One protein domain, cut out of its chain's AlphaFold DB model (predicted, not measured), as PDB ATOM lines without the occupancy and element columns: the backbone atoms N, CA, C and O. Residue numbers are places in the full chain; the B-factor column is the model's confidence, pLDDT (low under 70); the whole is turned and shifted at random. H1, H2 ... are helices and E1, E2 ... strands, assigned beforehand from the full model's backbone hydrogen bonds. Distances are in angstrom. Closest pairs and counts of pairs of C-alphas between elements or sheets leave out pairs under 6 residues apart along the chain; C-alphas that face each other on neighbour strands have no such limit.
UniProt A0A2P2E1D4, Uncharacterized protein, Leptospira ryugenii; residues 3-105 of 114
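AT A GLANCE: This is residues 3 to 105 of the 114 residues of an uncharacterized protein of Leptospira ryugenii (UniProt A0A2P2E1D4). A long, twisted sheet of three strands, E1 E2 E3, runs most of the length of the domain, and a small three-stranded sheet, E4 E5 E6, stands crosswise at one end of it, the two partly face to face. The helix H2 sits in the angle between these sheets, over E1, and the hairpin E7 E8 packs toward the other end, with E8 close to E3 and the beginning of E7 beside the beginning of E1. The printed part has 103 residues, with eight named strands and two named helices in the order E1 E2 E3 H1 E4 E5 E6 H2 E7 E8. The class is mostly strand, and the sheets, of orders E1 - E2 - E3, E4 - E5 - E6 and E7 - E8, are antiparallel throughout. The whole is only just compact, close to loose, with a radius of gyration of the C-alphas of 15.0 A and an elongated outline of 46 by 28 by 17 A.

IN THESE COORDINATES: The long sheet holds E1, residues 3 to 12, 27.2 A long from C-alpha 3 at (148.436, 93.884, 114.541); E2, residues 16 to 29, the longest strand at 37.3 A; and E3, residues 32 to 41, 28.2 A. H1, residues 42 to 45, follows at once and measures 5.6 A. The small sheet holds E4, residues 51 to 55, 13.7 A; E5, residues 61 to 65, 13.3 A; and E6, residues 68 to 71, 9.8 A. H2, residues 73 to 83, runs 15.5 A from C-alpha 73 at (165.621, 93.145, 123.136). E7, residues 86 to 92, is 18.9 A long, and E8, residues 98 to 104, is 18.1 A long and ends with C-alpha 104 at (147.972, 100.854, 122.144).

HOW THE PARTS SIT: E1 E2 E3 is a meander, each strand the antiparallel neighbour of the one before. E1 and E2 form a hairpin, with N 8 and O 22 within hydrogen-bond range at 2.8 A. E2 and E3 form another, with N 25 and O 36 at 2.9 A. The meander E4 E5 E6 has N 52 and O 64 of E4 and E5 at 2.9 A, and N 63 and O 70 of E5 and E6 at 2.9 A. The two sheets make a sandwich, two sheets face to face, with their strands at 87 degrees; the closest C-alphas of E2 and E4 are those of Val 17 and Leu 55, 6.1 A apart. H2 is on the long sheet at a height over the sheet of 8.2 A, over E1 and slantwise to the strands, at 42 degrees to E1 on the local plane; its closest C-alphas to E1 are those of Ile 7 and Glu 77, 5.4 A. H2 is also on one face of the sheet E4 E5 E6, two layers, and stands up from it, its line rising 44 degrees out of the local plane; the C-alphas of Ile 70 in E6 and Ile 76 are the closest, 6.0 A. H1 only grazes the long sheet with residues 42 to 44. H1 and H2 are close but not clearly touching, at 6.1 A between the C-alphas of Phe 45 and Leu 80. In the hairpin E7 E8, N 90 and O 100 are 2.9 A apart, within hydrogen-bond range. The closest C-alphas of E3 and E8 are those of Gly 38 and Ile 101, 6.0 A, and those of E1 and E7 are Ser 3 and Ser 86, 4.4 A. E3 and E7 are apart, and so are E6 and E8. Every O i to N i+4 pair in H2 is within hydrogen-bond range; H1 is too short for such a pair.

THE WHOLE: The two C-alphas farthest apart are those of Gly 67 and Glu 95, 47.5 A, while those of Ser 3 and Asn 105, first and last printed, are 9.7 A apart. The printed part has no cut, and each link between successive named elements is tight. The mean pLDDT of the printed part is 91.7, and no printed residue is under 70.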
ATOM      1  N   SER A   3     147.674  94.864 113.759       95.81
ATOM      2  CA  SER A   3     148.436  93.884 114.541       95.81
ATOM      3  C   SER A   3     149.880  94.352 114.640       95.81
ATOM      4  O   SER A   3     150.442  94.759 113.621       95.81
ATOM      5  N   ILE A   4     150.471  94.304 115.832       96.50
ATOM      6  CA  ILE A   4     151.903  94.558 115.996       96.50
ATOM      7  C   ILE A   4     152.656  93.317 115.507       96.50
ATOM      8  O   ILE A   4     152.327  92.196 115.882       96.50
ATOM      9  N   GLU A   5     153.654  93.527 114.655       95.94
ATOM     10  CA  GLU A   5     154.521  92.468 114.126       95.94
ATOM     11  C   GLU A   5     155.903  92.475 114.778       95.94
ATOM     12  O   GLU A   5     156.560  91.439 114.806       95.94
ATOM     13  N   ARG A   6     156.362  93.646 115.241       96.06
ATOM     14  CA  ARG A   6     157.656  93.801 115.907       96.06
ATOM     15  C   ARG A   6     157.687  95.036 116.800       96.06
ATOM     16  O   ARG A   6     157.187  96.090 116.394       96.06
ATOM     17  N   ILE A   7     158.357  94.940 117.944       96.75
ATOM     18  CA  ILE A   7     158.718  96.088 118.792       96.75
ATOM     19  C   ILE A   7     160.244  96.159 118.890       96.75
ATOM     20  O   ILE A   7     160.893  95.161 119.164       96.75
ATOM     21  N   GLN A   8     160.830  97.329 118.637       95.94
ATOM     22  CA  GLN A   8     162.275  97.550 118.744       95.94
ATOM     23  C   GLN A   8     162.573  98.570 119.832       95.94
ATOM     24  O   GLN A   8     162.013  99.672 119.829       95.94
ATOM     25  N   ILE A   9     163.495  98.215 120.720       93.81
ATOM     26  CA  ILE A   9     163.967  99.104 121.777       93.81
ATOM     27  C   ILE A   9     165.004 100.062 121.195       93.81
ATOM     28  O   ILE A   9     166.005  99.641 120.615       93.81
ATOM     29  N   GLY A  10     164.764 101.363 121.339       89.25
ATOM     30  CA  GLY A  10     165.736 102.374 120.948       89.25
ATOM     31  C   GLY A  10     166.889 102.434 121.948       89.25
ATOM     32  O   GLY A  10     166.668 102.516 123.153       89.25
ATOM     33  N   THR A  11     168.128 102.434 121.463       89.12
ATOM     34  CA  THR A  11     169.318 102.670 122.290       89.12
ATOM     35  C   THR A  11     170.155 103.794 121.686       89.12
ATOM     36  O   THR A  11     170.249 103.940 120.466       89.12
ATOM     37  N   ILE A  12     170.736 104.627 122.546       84.75
ATOM     38  CA  ILE A  12     171.711 105.651 122.183       84.75
ATOM     39  C   ILE A  12     173.009 105.316 122.913       84.75
ATOM     40  O   ILE A  12     173.074 105.282 124.144       84.75
ATOM     41  N   GLU A  13     174.058 105.062 122.139       77.50
ATOM     42  CA  GLU A  13     175.381 104.789 122.685       77.50
ATOM     43  C   GLU A  13     175.949 106.019 123.427       77.50
ATOM     44  O   GLU A  13     175.719 107.158 123.011       77.50
ATOM     45  N   PRO A  14     176.715 105.821 124.514       77.38
ATOM     46  CA  PRO A  14     177.217 104.531 124.991       77.38
ATOM     47  C   PRO A  14     176.322 103.815 126.016       77.38
ATOM     48  O   PRO A  14     176.659 102.700 126.405       77.38
ATOM     49  N   ASN A  15     175.248 104.429 126.523       78.31
ATOM     50  CA  ASN A  15     174.603 103.939 127.752       78.31
ATOM     51  C   ASN A  15     173.133 104.337 127.962       78.31
ATOM     52  O   ASN A  15     172.655 104.258 129.094       78.31
ATOM     53  N   LEU A  16     172.414 104.772 126.927       84.62
ATOM     54  CA  LEU A  16     171.037 105.238 127.075       84.62
ATOM     55  C   LEU A  16     170.058 104.303 126.359       84.62
ATOM     56  O   LEU A  16     170.264 103.930 125.207       84.62
ATOM     57  N   VAL A  17     168.988 103.929 127.054       89.44
ATOM     58  CA  VAL A  17     167.834 103.232 126.478       89.44
ATOM     59  C   VAL A  17     166.704 104.246 126.381       89.44
ATOM     60  O   VAL A  17     166.441 104.966 127.345       89.44
ATOM     61  N   LEU A  18     166.084 104.341 125.211       91.19
ATOM     62  CA  LEU A  18     164.982 105.260 124.975       91.19
ATOM     63  C   LEU A  18     163.690 104.715 125.594       91.19
ATOM     64  O   LEU A  18     163.441 103.508 125.517       91.19
ATOM     65  N   PRO A  19     162.859 105.587 126.190       89.88
ATOM     66  CA  PRO A  19     161.515 105.209 126.603       89.88
ATOM     67  C   PRO A  19     160.598 104.969 125.394       89.88
ATOM     68  O   PRO A  19     159.633 104.215 125.508       89.88
ATOM     69  N   GLU A  20     160.893 105.566 124.235       94.19
ATOM     70  CA  GLU A  20     160.179 105.294 122.993       94.19
ATOM     71  C   GLU A  20     160.639 103.980 122.348       94.19
ATOM     72  O   GLU A  20     161.825 103.753 122.083       94.19
ATOM     73  N   VAL A  21     159.666 103.143 122.000       95.19
ATOM     74  CA  VAL A  21     159.868 101.920 121.231       95.19
ATOM     75  C   VAL A  21     159.335 102.098 119.820       95.19
ATOM     76  O   VAL A  21     158.280 102.697 119.588       95.19
ATOM     77  N   LYS A  22     160.063 101.564 118.842       97.12
ATOM     78  CA  LYS A  22     159.606 101.552 117.455       97.12
ATOM     79  C   LYS A  22     158.711 100.342 117.234       97.12
ATOM     80  O   LYS A  22     159.144  99.205 117.390       97.12
ATOM     81  N   VAL A  23     157.481 100.594 116.817       97.56
ATOM     82  CA  VAL A  23     156.451  99.576 116.616       97.56
ATOM     83  C   VAL A  23     156.217  99.400 115.125       97.56
ATOM     84  O   VAL A  23     155.870 100.355 114.427       97.56
ATOM     85  N   HIS A  24     156.396  98.176 114.636       97.62
ATOM     86  CA  HIS A  24     156.037  97.765 113.281       97.62
ATOM     87  C   HIS A  24     154.709  97.032 113.332       97.62
ATOM     88  O   HIS A  24     154.515  96.153 114.169       97.62
ATOM     89  N   TYR A  25     153.796  97.383 112.439       97.06
ATOM     90  CA  TYR A  25     152.444  96.847 112.452       97.06
ATOM     91  C   TYR A  25     151.931  96.582 111.042       97.06
ATOM     92  O   TYR A  25     152.353  97.221 110.073       97.06
ATOM     93  N   LYS A  26     150.971  95.664 110.938       96.38
ATOM     94  CA  LYS A  26     150.219  95.396 109.709       96.38
ATOM     95  C   LYS A  26     148.736  95.690 109.894       96.38
ATOM     96  O   LYS A  26     148.173  95.456 110.966       96.38
ATOM     97  N   TYR A  27     148.085  96.174 108.846       94.56
ATOM     98  CA  TYR A  27     146.653  96.462 108.858       94.56
ATOM     99  C   TYR A  27     145.999  96.158 107.512       94.56
ATOM    100  O   TYR A  27     146.647  96.168 106.466       94.56
ATOM    101  N   TYR A  28     144.694  95.897 107.562       93.81
ATOM    102  CA  TYR A  28     143.863  95.695 106.382       93.81
ATOM    103  C   TYR A  28     143.031  96.943 106.107       93.81
ATOM    104  O   TYR A  28     142.364  97.461 107.006       93.81
ATOM    105  N   PHE A  29     143.045  97.406 104.860       93.81
ATOM    106  CA  PHE A  29     142.246  98.542 104.406       93.81
ATOM    107  C   PHE A  29     141.838  98.329 102.948       93.81
ATOM    108  O   PHE A  29     142.660  97.909 102.149       93.81
ATOM    109  N   GLN A  30     140.567  98.547 102.600       90.94
ATOM    110  CA  GLN A  30     140.058  98.405 101.221       90.94
ATOM    111  C   GLN A  30     140.534  97.135 100.468       90.94
ATOM    112  O   GLN A  30     140.849  97.173  99.284       90.94
ATOM    113  N   SER A  31     140.554  95.981 101.146       87.88
ATOM    114  CA  SER A  31     141.027  94.678 100.621       87.88
ATOM    115  C   SER A  31     142.542  94.540 100.383       87.88
ATOM    116  O   SER A  31     142.981  93.498  99.900       87.88
ATOM    117  N   GLY A  32     143.348  95.536 100.752       91.62
ATOM    118  CA  GLY A  32     144.809  95.461 100.758       91.62
ATOM    119  C   GLY A  32     145.384  95.136 102.140       91.62
ATOM    120  O   GLY A  32     144.769  95.431 103.169       91.62
ATOM    121  N   LEU A  33     146.577  94.534 102.149       93.88
ATOM    122  CA  LEU A  33     147.429  94.379 103.330       93.88
ATOM    123  C   LEU A  33     148.539  95.428 103.273       93.88
ATOM    124  O   LEU A  33     149.283  95.492 102.293       93.88
ATOM    125  N   TYR A  34     148.664  96.211 104.337       94.44
ATOM    126  CA  TYR A  34     149.625  97.301 104.436       94.44
ATOM    127  C   TYR A  34     150.489  97.141 105.678       94.44
ATOM    128  O   TYR A  34     150.057  96.574 106.685       94.44
ATOM    129  N   TYR A  35     151.696  97.690 105.598       95.31
ATOM    130  CA  TYR A  35     152.656  97.731 106.691       95.31
ATOM    131  C   TYR A  35     152.945  99.179 107.048       95.31
ATOM    132  O   TYR A  35     153.058 100.039 106.174       95.31
ATOM    133  N   GLY A  36     153.073  99.437 108.341       95.06
ATOM    134  CA  GLY A  36     153.451 100.733 108.866       95.06
ATOM    135  C   GLY A  36     154.432 100.583 110.013       95.06
ATOM    136  O   GLY A  36     154.614  99.506 110.584       95.06
ATOM    137  N   SER A  37     155.063 101.697 110.357       96.81
ATOM    138  CA  SER A  37     155.856 101.800 111.572       96.81
ATOM    139  C   SER A  37     155.595 103.134 112.249       96.81
ATOM    140  O   SER A  37     155.319 104.126 111.573       96.81
ATOM    141  N   GLY A  38     155.705 103.164 113.567       96.12
ATOM    142  CA  GLY A  38     155.621 104.381 114.364       96.12
ATOM    143  C   GLY A  38     156.384 104.217 115.667       96.12
ATOM    144  O   GLY A  38     157.069 103.215 115.865       96.12
ATOM    145  N   TYR A  39     156.257 105.208 116.538       96.06
ATOM    146  CA  TYR A  39     156.833 105.177 117.875       96.06
ATOM    147  C   TYR A  39     155.704 105.242 118.896       96.06
ATOM    148  O   TYR A  39     154.715 105.942 118.672       96.06
ATOM    149  N   LEU A  40     155.862 104.489 119.975       95.56
ATOM    150  CA  LEU A  40     155.015 104.517 121.162       95.56
ATOM    151  C   LEU A  40     155.918 104.591 122.389       95.56
ATOM    152  O   LEU A  40     157.079 104.180 122.316       95.56
ATOM    153  N   ASN A  41     155.400 105.092 123.502       94.25
ATOM    154  CA  ASN A  41     156.123 105.027 124.760       94.25
ATOM    155  C   ASN A  41     155.985 103.621 125.351       94.25
ATOM    156  O   ASN A  41     154.948 102.970 125.229       94.25
ATOM    157  N   LEU A  42     157.023 103.152 126.040       93.19
ATOM    158  CA  LEU A  42     156.976 101.884 126.772       93.19
ATOM    159  C   LEU A  42     155.846 101.852 127.815       93.19
ATOM    160  O   LEU A  42     155.238 100.805 128.024       93.19
ATOM    161  N   GLU A  43     155.520 103.004 128.409       92.75
ATOM    162  CA  GLU A  43     154.408 103.159 129.356       92.75
ATOM    163  C   GLU A  43     153.037 102.836 128.735       92.75
ATOM    164  O   GLU A  43     152.146 102.373 129.443       92.75
ATOM    165  N   ASP A  44     152.879 102.995 127.412       92.44
ATOM    166  CA  ASP A  44     151.624 102.687 126.714       92.44
ATOM    167  C   ASP A  44     151.312 101.178 126.740       92.44
ATOM    168  O   ASP A  44     150.154 100.773 126.618       92.44
ATOM    169  N   PHE A  45     152.341 100.340 126.904       92.19
ATOM    170  CA  PHE A  45     152.222  98.887 127.061       92.19
ATOM    171  C   PHE A  45     152.105  98.454 128.525       92.19
ATOM    172  O   PHE A  45     151.701  97.325 128.793       92.19
ATOM    173  N   LEU A  46     152.476  99.326 129.465       91.19
ATOM    174  CA  LEU A  46     152.643  99.020 130.887       91.19
ATOM    175  C   LEU A  46     151.851 100.016 131.752       91.19
ATOM    176  O   LEU A  46     152.435 100.738 132.567       91.19
ATOM    177  N   PRO A  47     150.519 100.110 131.571       83.69
ATOM    178  CA  PRO A  47     149.728 101.122 132.250       83.69
ATOM    179  C   PRO A  47     149.779 100.918 133.768       83.69
ATOM    180  O   PRO A  47     149.403  99.863 134.272       83.69
ATOM    181  N   ALA A  48     150.177 101.972 134.485       83.06
ATOM    182  CA  ALA A  48     150.286 102.022 135.947       83.06
ATOM    183  C   ALA A  48     151.401 101.164 136.582       83.06
ATOM    184  O   ALA A  48     151.393 100.987 137.800       83.06
ATOM    185  N   GLU A  49     152.375 100.698 135.797       86.56
ATOM    186  CA  GLU A  49     153.538  99.966 136.304       86.56
ATOM    187  C   GLU A  49     154.774 100.874 136.384       86.56
ATOM    188  O   GLU A  49     155.133 101.547 135.417       86.56
ATOM    189  N   GLU A  50     155.463 100.881 137.528       90.56
ATOM    190  CA  GLU A  50     156.784 101.509 137.619       90.56
ATOM    191  C   GLU A  50     157.830 100.591 136.977       90.56
ATOM    192  O   GLU A  50     157.962  99.416 137.335       90.56
ATOM    193  N   PHE A  51     158.598 101.137 136.035       93.00
ATOM    194  CA  PHE A  51     159.644 100.396 135.343       93.00
ATOM    195  C   PHE A  51     160.947 101.190 135.229       93.00
ATOM    196  O   PHE A  51     160.973 102.423 135.259       93.00
ATOM    197  N   HIS A  52     162.048 100.463 135.052       92.38
ATOM    198  CA  HIS A  52     163.357 101.035 134.757       92.38
ATOM    199  C   HIS A  52     163.987 100.342 133.555       92.38
ATOM    200  O   HIS A  52     163.979  99.117 133.455       92.38
ATOM    201  N   LEU A  53     164.579 101.135 132.667       91.94
ATOM    202  CA  LEU A  53     165.378 100.645 131.551       91.94
ATOM    203  C   LEU A  53     166.849 100.912 131.824       91.94
ATOM    204  O   LEU A  53     167.228 102.013 132.227       91.94
ATOM    205  N   LEU A  54     167.682  99.911 131.573       90.81
ATOM    206  CA  LEU A  54     169.125 100.012 131.729       90.81
ATOM    207  C   LEU A  54     169.821  99.407 130.516       90.81
ATOM    208  O   LEU A  54     169.380  98.398 129.969       90.81
ATOM    209  N   LEU A  55     170.934 100.022 130.113       89.62
ATOM    210  CA  LEU A  55     171.848  99.426 129.149       89.62
ATOM    211  C   LEU A  55     172.967  98.722 129.921       89.62
ATOM    212  O   LEU A  55     173.817  99.364 130.541       89.62
ATOM    213  N   GLY A  56     172.919  97.393 129.934       84.94
ATOM    214  CA  GLY A  56     173.870  96.543 130.633       84.94
ATOM    215  C   GLY A  56     175.202  96.390 129.894       84.94
ATOM    216  O   GLY A  56     175.524  97.093 128.933       84.94
ATOM    217  N   LYS A  57     176.007  95.420 130.341       82.75
ATOM    218  CA  LYS A  57     177.263  95.066 129.661       82.75
ATOM    219  C   LYS A  57     176.981  94.653 128.213       82.75
ATOM    220  O   LYS A  57     175.987  93.989 127.941       82.75
ATOM    221  N   ASN A  58     177.897  95.002 127.308       85.62
ATOM    222  CA  ASN A  58     177.802  94.712 125.871       85.62
ATOM    223  C   ASN A  58     176.582  95.346 125.182       85.62
ATOM    224  O   ASN A  58     176.092  94.798 124.199       85.62
ATOM    225  N   SER A  59     176.087  96.476 125.694       86.56
ATOM    226  CA  SER A  59     174.947  97.195 125.111       86.56
ATOM    227  C   SER A  59     173.650  96.378 125.076       86.56
ATOM    228  O   SER A  59     172.816  96.563 124.193       86.56
ATOM    229  N   ILE A  60     173.471  95.459 126.030       90.62
ATOM    230  CA  ILE A  60     172.256  94.646 126.138       90.62
ATOM    231  C   ILE A  60     171.216  95.426 126.955       90.62
ATOM    232  O   ILE A  60     171.506  95.772 128.103       90.62
ATOM    233  N   PRO A  61     170.017  95.709 126.413       92.06
ATOM    234  CA  PRO A  61     168.967  96.374 127.172       92.06
ATOM    235  C   PRO A  61     168.371  95.430 128.223       92.06
ATOM    236  O   PRO A  61     168.297  94.209 128.035       92.06
ATOM    237  N   SER A  62     167.949  95.999 129.345       93.31
ATOM    238  CA  SER A  62     167.262  95.289 130.424       93.31
ATOM    239  C   SER A  62     166.111  96.141 130.951       93.31
ATOM    240  O   SER A  62     166.280  97.342 131.179       93.31
ATOM    241  N   LEU A  63     164.947  95.516 131.116       94.38
ATOM    242  CA  LEU A  63     163.730  96.106 131.667       94.38
ATOM    243  C   LEU A  63     163.494  95.528 133.063       94.38
ATOM    244  O   LEU A  63     163.346  94.318 133.221       94.38
ATOM    245  N   PHE A  64     163.432  96.400 134.062       94.88
ATOM    246  CA  PHE A  64     163.054  96.056 135.427       94.88
ATOM    247  C   PHE A  64     161.621  96.500 135.665       94.88
ATOM    248  O   PHE A  64     161.317  97.679 135.498       94.88
ATOM    249  N   ILE A  65     160.760  95.571 136.063       94.12
ATOM    250  CA  ILE A  65     159.342  95.830 136.323       94.12
ATOM    251  C   ILE A  65     158.840  94.850 137.382       94.12
ATOM    252  O   ILE A  65     159.145  93.659 137.319       94.12
ATOM    253  N   ASN A  66     158.110  95.332 138.390       90.25
ATOM    254  CA  ASN A  66     157.527  94.489 139.448       90.25
ATOM    255  C   ASN A  66     158.509  93.511 140.121       90.25
ATOM    256  O   ASN A  66     158.165  92.377 140.448       90.25
ATOM    257  N   GLY A  67     159.762  93.936 140.308       88.25
ATOM    258  CA  GLY A  67     160.818  93.104 140.899       88.25
ATOM    259  C   GLY A  67     161.360  91.995 139.986       88.25
ATOM    260  O   GLY A  67     162.212  91.226 140.426       88.25
ATOM    261  N   SER A  68     160.902  91.923 138.734       92.19
ATOM    262  CA  SER A  68     161.443  91.052 137.688       92.19
ATOM    263  C   SER A  68     162.419  91.820 136.798       92.19
ATOM    264  O   SER A  68     162.242  93.014 136.556       92.19
ATOM    265  N   GLU A  69     163.430  91.124 136.284       95.25
ATOM    266  CA  GLU A  69     164.367  91.637 135.283       95.25
ATOM    267  C   GLU A  69     164.189  90.852 133.979       95.25
ATOM    268  O   GLU A  69     164.295  89.625 133.960       95.25
ATOM    269  N   ILE A  70     163.921  91.568 132.888       95.06
ATOM    270  CA  ILE A  70     163.775  91.019 131.540       95.06
ATOM    271  C   ILE A  70     164.958  91.516 130.716       95.06
ATOM    272  O   ILE A  70     165.132  92.718 130.515       95.06
ATOM    273  N   ILE A  71     165.791  90.586 130.258       93.06
ATOM    274  CA  ILE A  71     167.079  90.876 129.619       93.06
ATOM    275  C   ILE A  71     166.991  90.541 128.131       93.06
ATOM    276  O   ILE A  71     166.445  89.500 127.788       93.06
ATOM    277  N   THR A  72     167.637  91.358 127.292       92.38
ATOM    278  CA  THR A  72     167.664  91.314 125.814       92.38
ATOM    279  C   THR A  72     166.455  91.958 125.139       92.38
ATOM    280  O   THR A  72     165.345  91.950 125.659       92.38
ATOM    281  N   GLU A  73     166.681  92.526 123.946       92.94
ATOM    282  CA  GLU A  73     165.621  93.145 123.136       92.94
ATOM    283  C   GLU A  73     164.499  92.146 122.831       92.94
ATOM    284  O   GLU A  73     163.336  92.499 122.952       92.94
ATOM    285  N   GLU A  74     164.842  90.895 122.518       94.56
ATOM    286  CA  GLU A  74     163.889  89.846 122.130       94.56
ATOM    287  C   GLU A  74     162.927  89.479 123.270       94.56
ATOM    288  O   GLU A  74     161.722  89.354 123.048       94.56
ATOM    289  N   HIS A  75     163.426  89.336 124.504       95.12
ATOM    290  CA  HIS A  75     162.552  89.034 125.640       95.12
ATOM    291  C   HIS A  75     161.715  90.244 126.052       95.12
ATOM    292  O   HIS A  75     160.558  90.070 126.433       95.12
ATOM    293  N   ILE A  76     162.267  91.461 125.961       95.19
ATOM    294  CA  ILE A  76     161.508  92.690 126.223       95.19
ATOM    295  C   ILE A  76     160.400  92.840 125.177       95.19
ATOM    296  O   ILE A  76     159.250  93.063 125.542       95.19
ATOM    297  N   GLU A  77     160.710  92.663 123.893       95.44
ATOM    298  CA  GLU A  77     159.734  92.667 122.803       95.44
ATOM    299  C   GLU A  77     158.605  91.670 123.073       95.44
ATOM    300  O   GLU A  77     157.431  92.042 123.066       95.44
ATOM    301  N   HIS A  78     158.956  90.417 123.351       94.00
ATOM    302  CA  HIS A  78     157.980  89.370 123.614       94.00
ATOM    303  C   HIS A  78     157.110  89.687 124.840       94.00
ATOM    304  O   HIS A  78     155.891  89.506 124.806       94.00
ATOM    305  N   PHE A  79     157.713  90.221 125.903       93.56
ATOM    306  CA  PHE A  79     156.979  90.684 127.073       93.56
ATOM    307  C   PHE A  79     155.980  91.795 126.719       93.56
ATOM    308  O   PHE A  79     154.805  91.667 127.058       93.56
ATOM    309  N   LEU A  80     156.384  92.833 125.985       93.19
ATOM    310  CA  LEU A  80     155.482  93.923 125.590       93.19
ATOM    311  C   LEU A  80     154.339  93.434 124.689       93.19
ATOM    312  O   LEU A  80     153.187  93.822 124.890       93.19
ATOM    313  N   LEU A  81     154.627  92.521 123.755       93.06
ATOM    314  CA  LEU A  81     153.613  91.886 122.904       93.06
ATOM    315  C   LEU A  81     152.609  91.043 123.702       93.06
ATOM    316  O   LEU A  81     151.453  90.929 123.293       93.06
ATOM    317  N   SER A  82     153.025  90.471 124.839       90.00
ATOM    318  CA  SER A  82     152.120  89.751 125.745       90.00
ATOM    319  C   SER A  82     151.150  90.684 126.483       90.00
ATOM    320  O   SER A  82     150.047  90.257 126.819       90.00
ATOM    321  N   GLN A  83     151.534  91.950 126.690       89.38
ATOM    322  CA  GLN A  83     150.689  92.966 127.331       89.38
ATOM    323  C   GLN A  83     149.715  93.601 126.335       89.38
ATOM    324  O   GLN A  83     148.542  93.799 126.648       89.38
ATOM    325  N   ALA A  84     150.186  93.894 125.120       89.88
ATOM    326  CA  ALA A  84     149.339  94.363 124.034       89.88
ATOM    327  C   ALA A  84     149.910  93.982 122.663       89.88
ATOM    328  O   ALA A  84     151.007  94.388 122.281       89.88
ATOM    329  N   ALA A  85     149.113  93.261 121.876       91.75
ATOM    330  CA  ALA A  85     149.505  92.755 120.558       91.75
ATOM    331  C   ALA A  85     148.962  93.589 119.380       91.75
ATOM    332  O   ALA A  85     149.140  93.230 118.212       91.75
ATOM    333  N   SER A  86     148.255  94.692 119.641       94.25
ATOM    334  CA  SER A  86     147.668  95.526 118.585       94.25
ATOM    335  C   SER A  86     147.614  97.008 118.948       94.25
ATOM    336  O   SER A  86     147.645  97.394 120.116       94.25
ATOM    337  N   VAL A  87     147.486  97.841 117.916       95.69
ATOM    338  CA  VAL A  87     147.356  99.296 118.032       95.69
ATOM    339  C   VAL A  87     146.147  99.808 117.249       95.69
ATOM    340  O   VAL A  87     145.718  99.234 116.233       95.69
ATOM    341  N   PHE A  88     145.597 100.928 117.701       95.31
ATOM    342  CA  PHE A  88     144.711 101.743 116.885       95.31
ATOM    343  C   PHE A  88     145.552 102.594 115.936       95.31
ATOM    344  O   PHE A  88     146.578 103.151 116.318       95.31
ATOM    345  N   VAL A  89     145.125 102.655 114.676       95.19
ATOM    346  CA  VAL A  89     145.804 103.429 113.637       95.19
ATOM    347  C   VAL A  89     144.799 104.320 112.935       95.19
ATOM    348  O   VAL A  89     143.694 103.878 112.606       95.19
ATOM    349  N   TYR A  90     145.209 105.556 112.690       95.12
ATOM    350  CA  TYR A  90     144.567 106.444 111.736       95.12
ATOM    351  C   TYR A  90     145.097 106.130 110.335       95.12
ATOM    352  O   TYR A  90     146.291 105.873 110.182       95.12
ATOM    353  N   ILE A  91     144.223 106.159 109.327       93.31
ATOM    354  CA  ILE A  91     144.570 105.920 107.922       93.31
ATOM    355  C   ILE A  91     144.129 107.144 107.120       93.31
ATOM    356  O   ILE A  91     142.950 107.497 107.141       93.31
ATOM    357  N   ASP A  92     145.068 107.775 106.417       91.25
ATOM    358  CA  ASP A  92     144.766 108.779 105.401       91.25
ATOM    359  C   ASP A  92     144.189 108.069 104.163       91.25
ATOM    360  O   ASP A  92     144.869 107.209 103.593       91.25
ATOM    361  N   PRO A  93     142.944 108.371 103.751       87.44
ATOM    362  CA  PRO A  93     142.308 107.717 102.612       87.44
ATOM    363  C   PRO A  93     142.842 108.193 101.248       87.44
ATOM    364  O   PRO A  93     142.339 107.727 100.227       87.44
ATOM    365  N   ILE A  94     143.799 109.124 101.197       88.19
ATOM    366  CA  ILE A  94     144.416 109.597  99.950       88.19
ATOM    367  C   ILE A  94     145.571 108.670  99.560       88.19
ATOM    368  O   ILE A  94     146.436 108.370 100.376       88.19
ATOM    369  N   GLU A  95     145.610 108.225  98.300       81.38
ATOM    370  CA  GLU A  95     146.701 107.376  97.814       81.38
ATOM    371  C   GLU A  95     148.009 108.166  97.581       81.38
ATOM    372  O   GLU A  95     147.969 109.236  96.965       81.38
ATOM    373  N   PRO A  96     149.179 107.630  97.999       83.00
ATOM    374  CA  PRO A  96     149.364 106.348  98.691       83.00
ATOM    375  C   PRO A  96     148.905 106.404 100.158       83.00
ATOM    376  O   PRO A  96     149.249 107.335 100.878       83.00
ATOM    377  N   TYR A  97     148.165 105.382 100.610       85.62
ATOM    378  CA  TYR A  97     147.613 105.363 101.967       85.62
ATOM    379  C   TYR A  97     148.722 105.449 103.019       85.62
ATOM    380  O   TYR A  97     149.641 104.623 103.052       85.62
ATOM    381  N   HIS A  98     148.604 106.428 103.908       88.00
ATOM    382  CA  HIS A  98     149.519 106.619 105.025       88.00
ATOM    383  C   HIS A  98     148.816 106.308 106.338       88.00
ATOM    384  O   HIS A  98     147.693 106.749 106.574       88.00
ATOM    385  N   SER A  99     149.489 105.570 107.217       92.50
ATOM    386  CA  SER A  99     148.974 105.256 108.544       92.50
ATOM    387  C   SER A  99     149.802 105.906 109.643       92.50
ATOM    388  O   SER A  99     151.023 106.035 109.536       92.50
ATOM    389  N   ARG A 100     149.134 106.273 110.737       94.06
ATOM    390  CA  ARG A 100     149.764 106.765 111.964       94.06
ATOM    391  C   ARG A 100     149.224 105.986 113.155       94.06
ATOM    392  O   ARG A 100     148.018 105.759 113.229       94.06
ATOM    393  N   ILE A 101     150.108 105.599 114.073       95.44
ATOM    394  CA  ILE A 101     149.691 105.013 115.350       95.44
ATOM    395  C   ILE A 101     148.953 106.084 116.153       95.44
ATOM    396  O   ILE A 101     149.399 107.228 116.212       95.44
ATOM    397  N   ASP A 102     147.809 105.711 116.708       92.00
ATOM    398  CA  ASP A 102     147.030 106.551 117.612       92.00
ATOM    399  C   ASP A 102     147.341 106.179 119.066       92.00
ATOM    400  O   ASP A 102     147.880 106.988 119.810       92.00
ATOM    401  N   GLN A 103     147.094 104.919 119.440       91.50
ATOM    402  CA  GLN A 103     147.360 104.395 120.784       91.50
ATOM    403  C   GLN A 103     147.464 102.861 120.782       91.50
ATOM    404  O   GLN A 103     147.009 102.192 119.842       91.50
ATOM    405  N   VAL A 104     148.011 102.297 121.860       91.44
ATOM    406  CA  VAL A 104     147.972 100.854 122.144       91.44
ATOM    407  C   VAL A 104     146.528 100.400 122.381       91.44
ATOM    408  O   VAL A 104     145.704 101.143 122.912       91.44
ATOM    409  N   ASN A 105     146.190  99.181 121.957       88.56
ATOM    410  CA  ASN A 105     144.912  98.562 122.293       88.56
ATOM    411  C   ASN A 105     145.077  97.644 123.523       88.56
ATOM    412  O   ASN A 105     145.493  96.492 123.359       88.56
TER     413      ASN A 105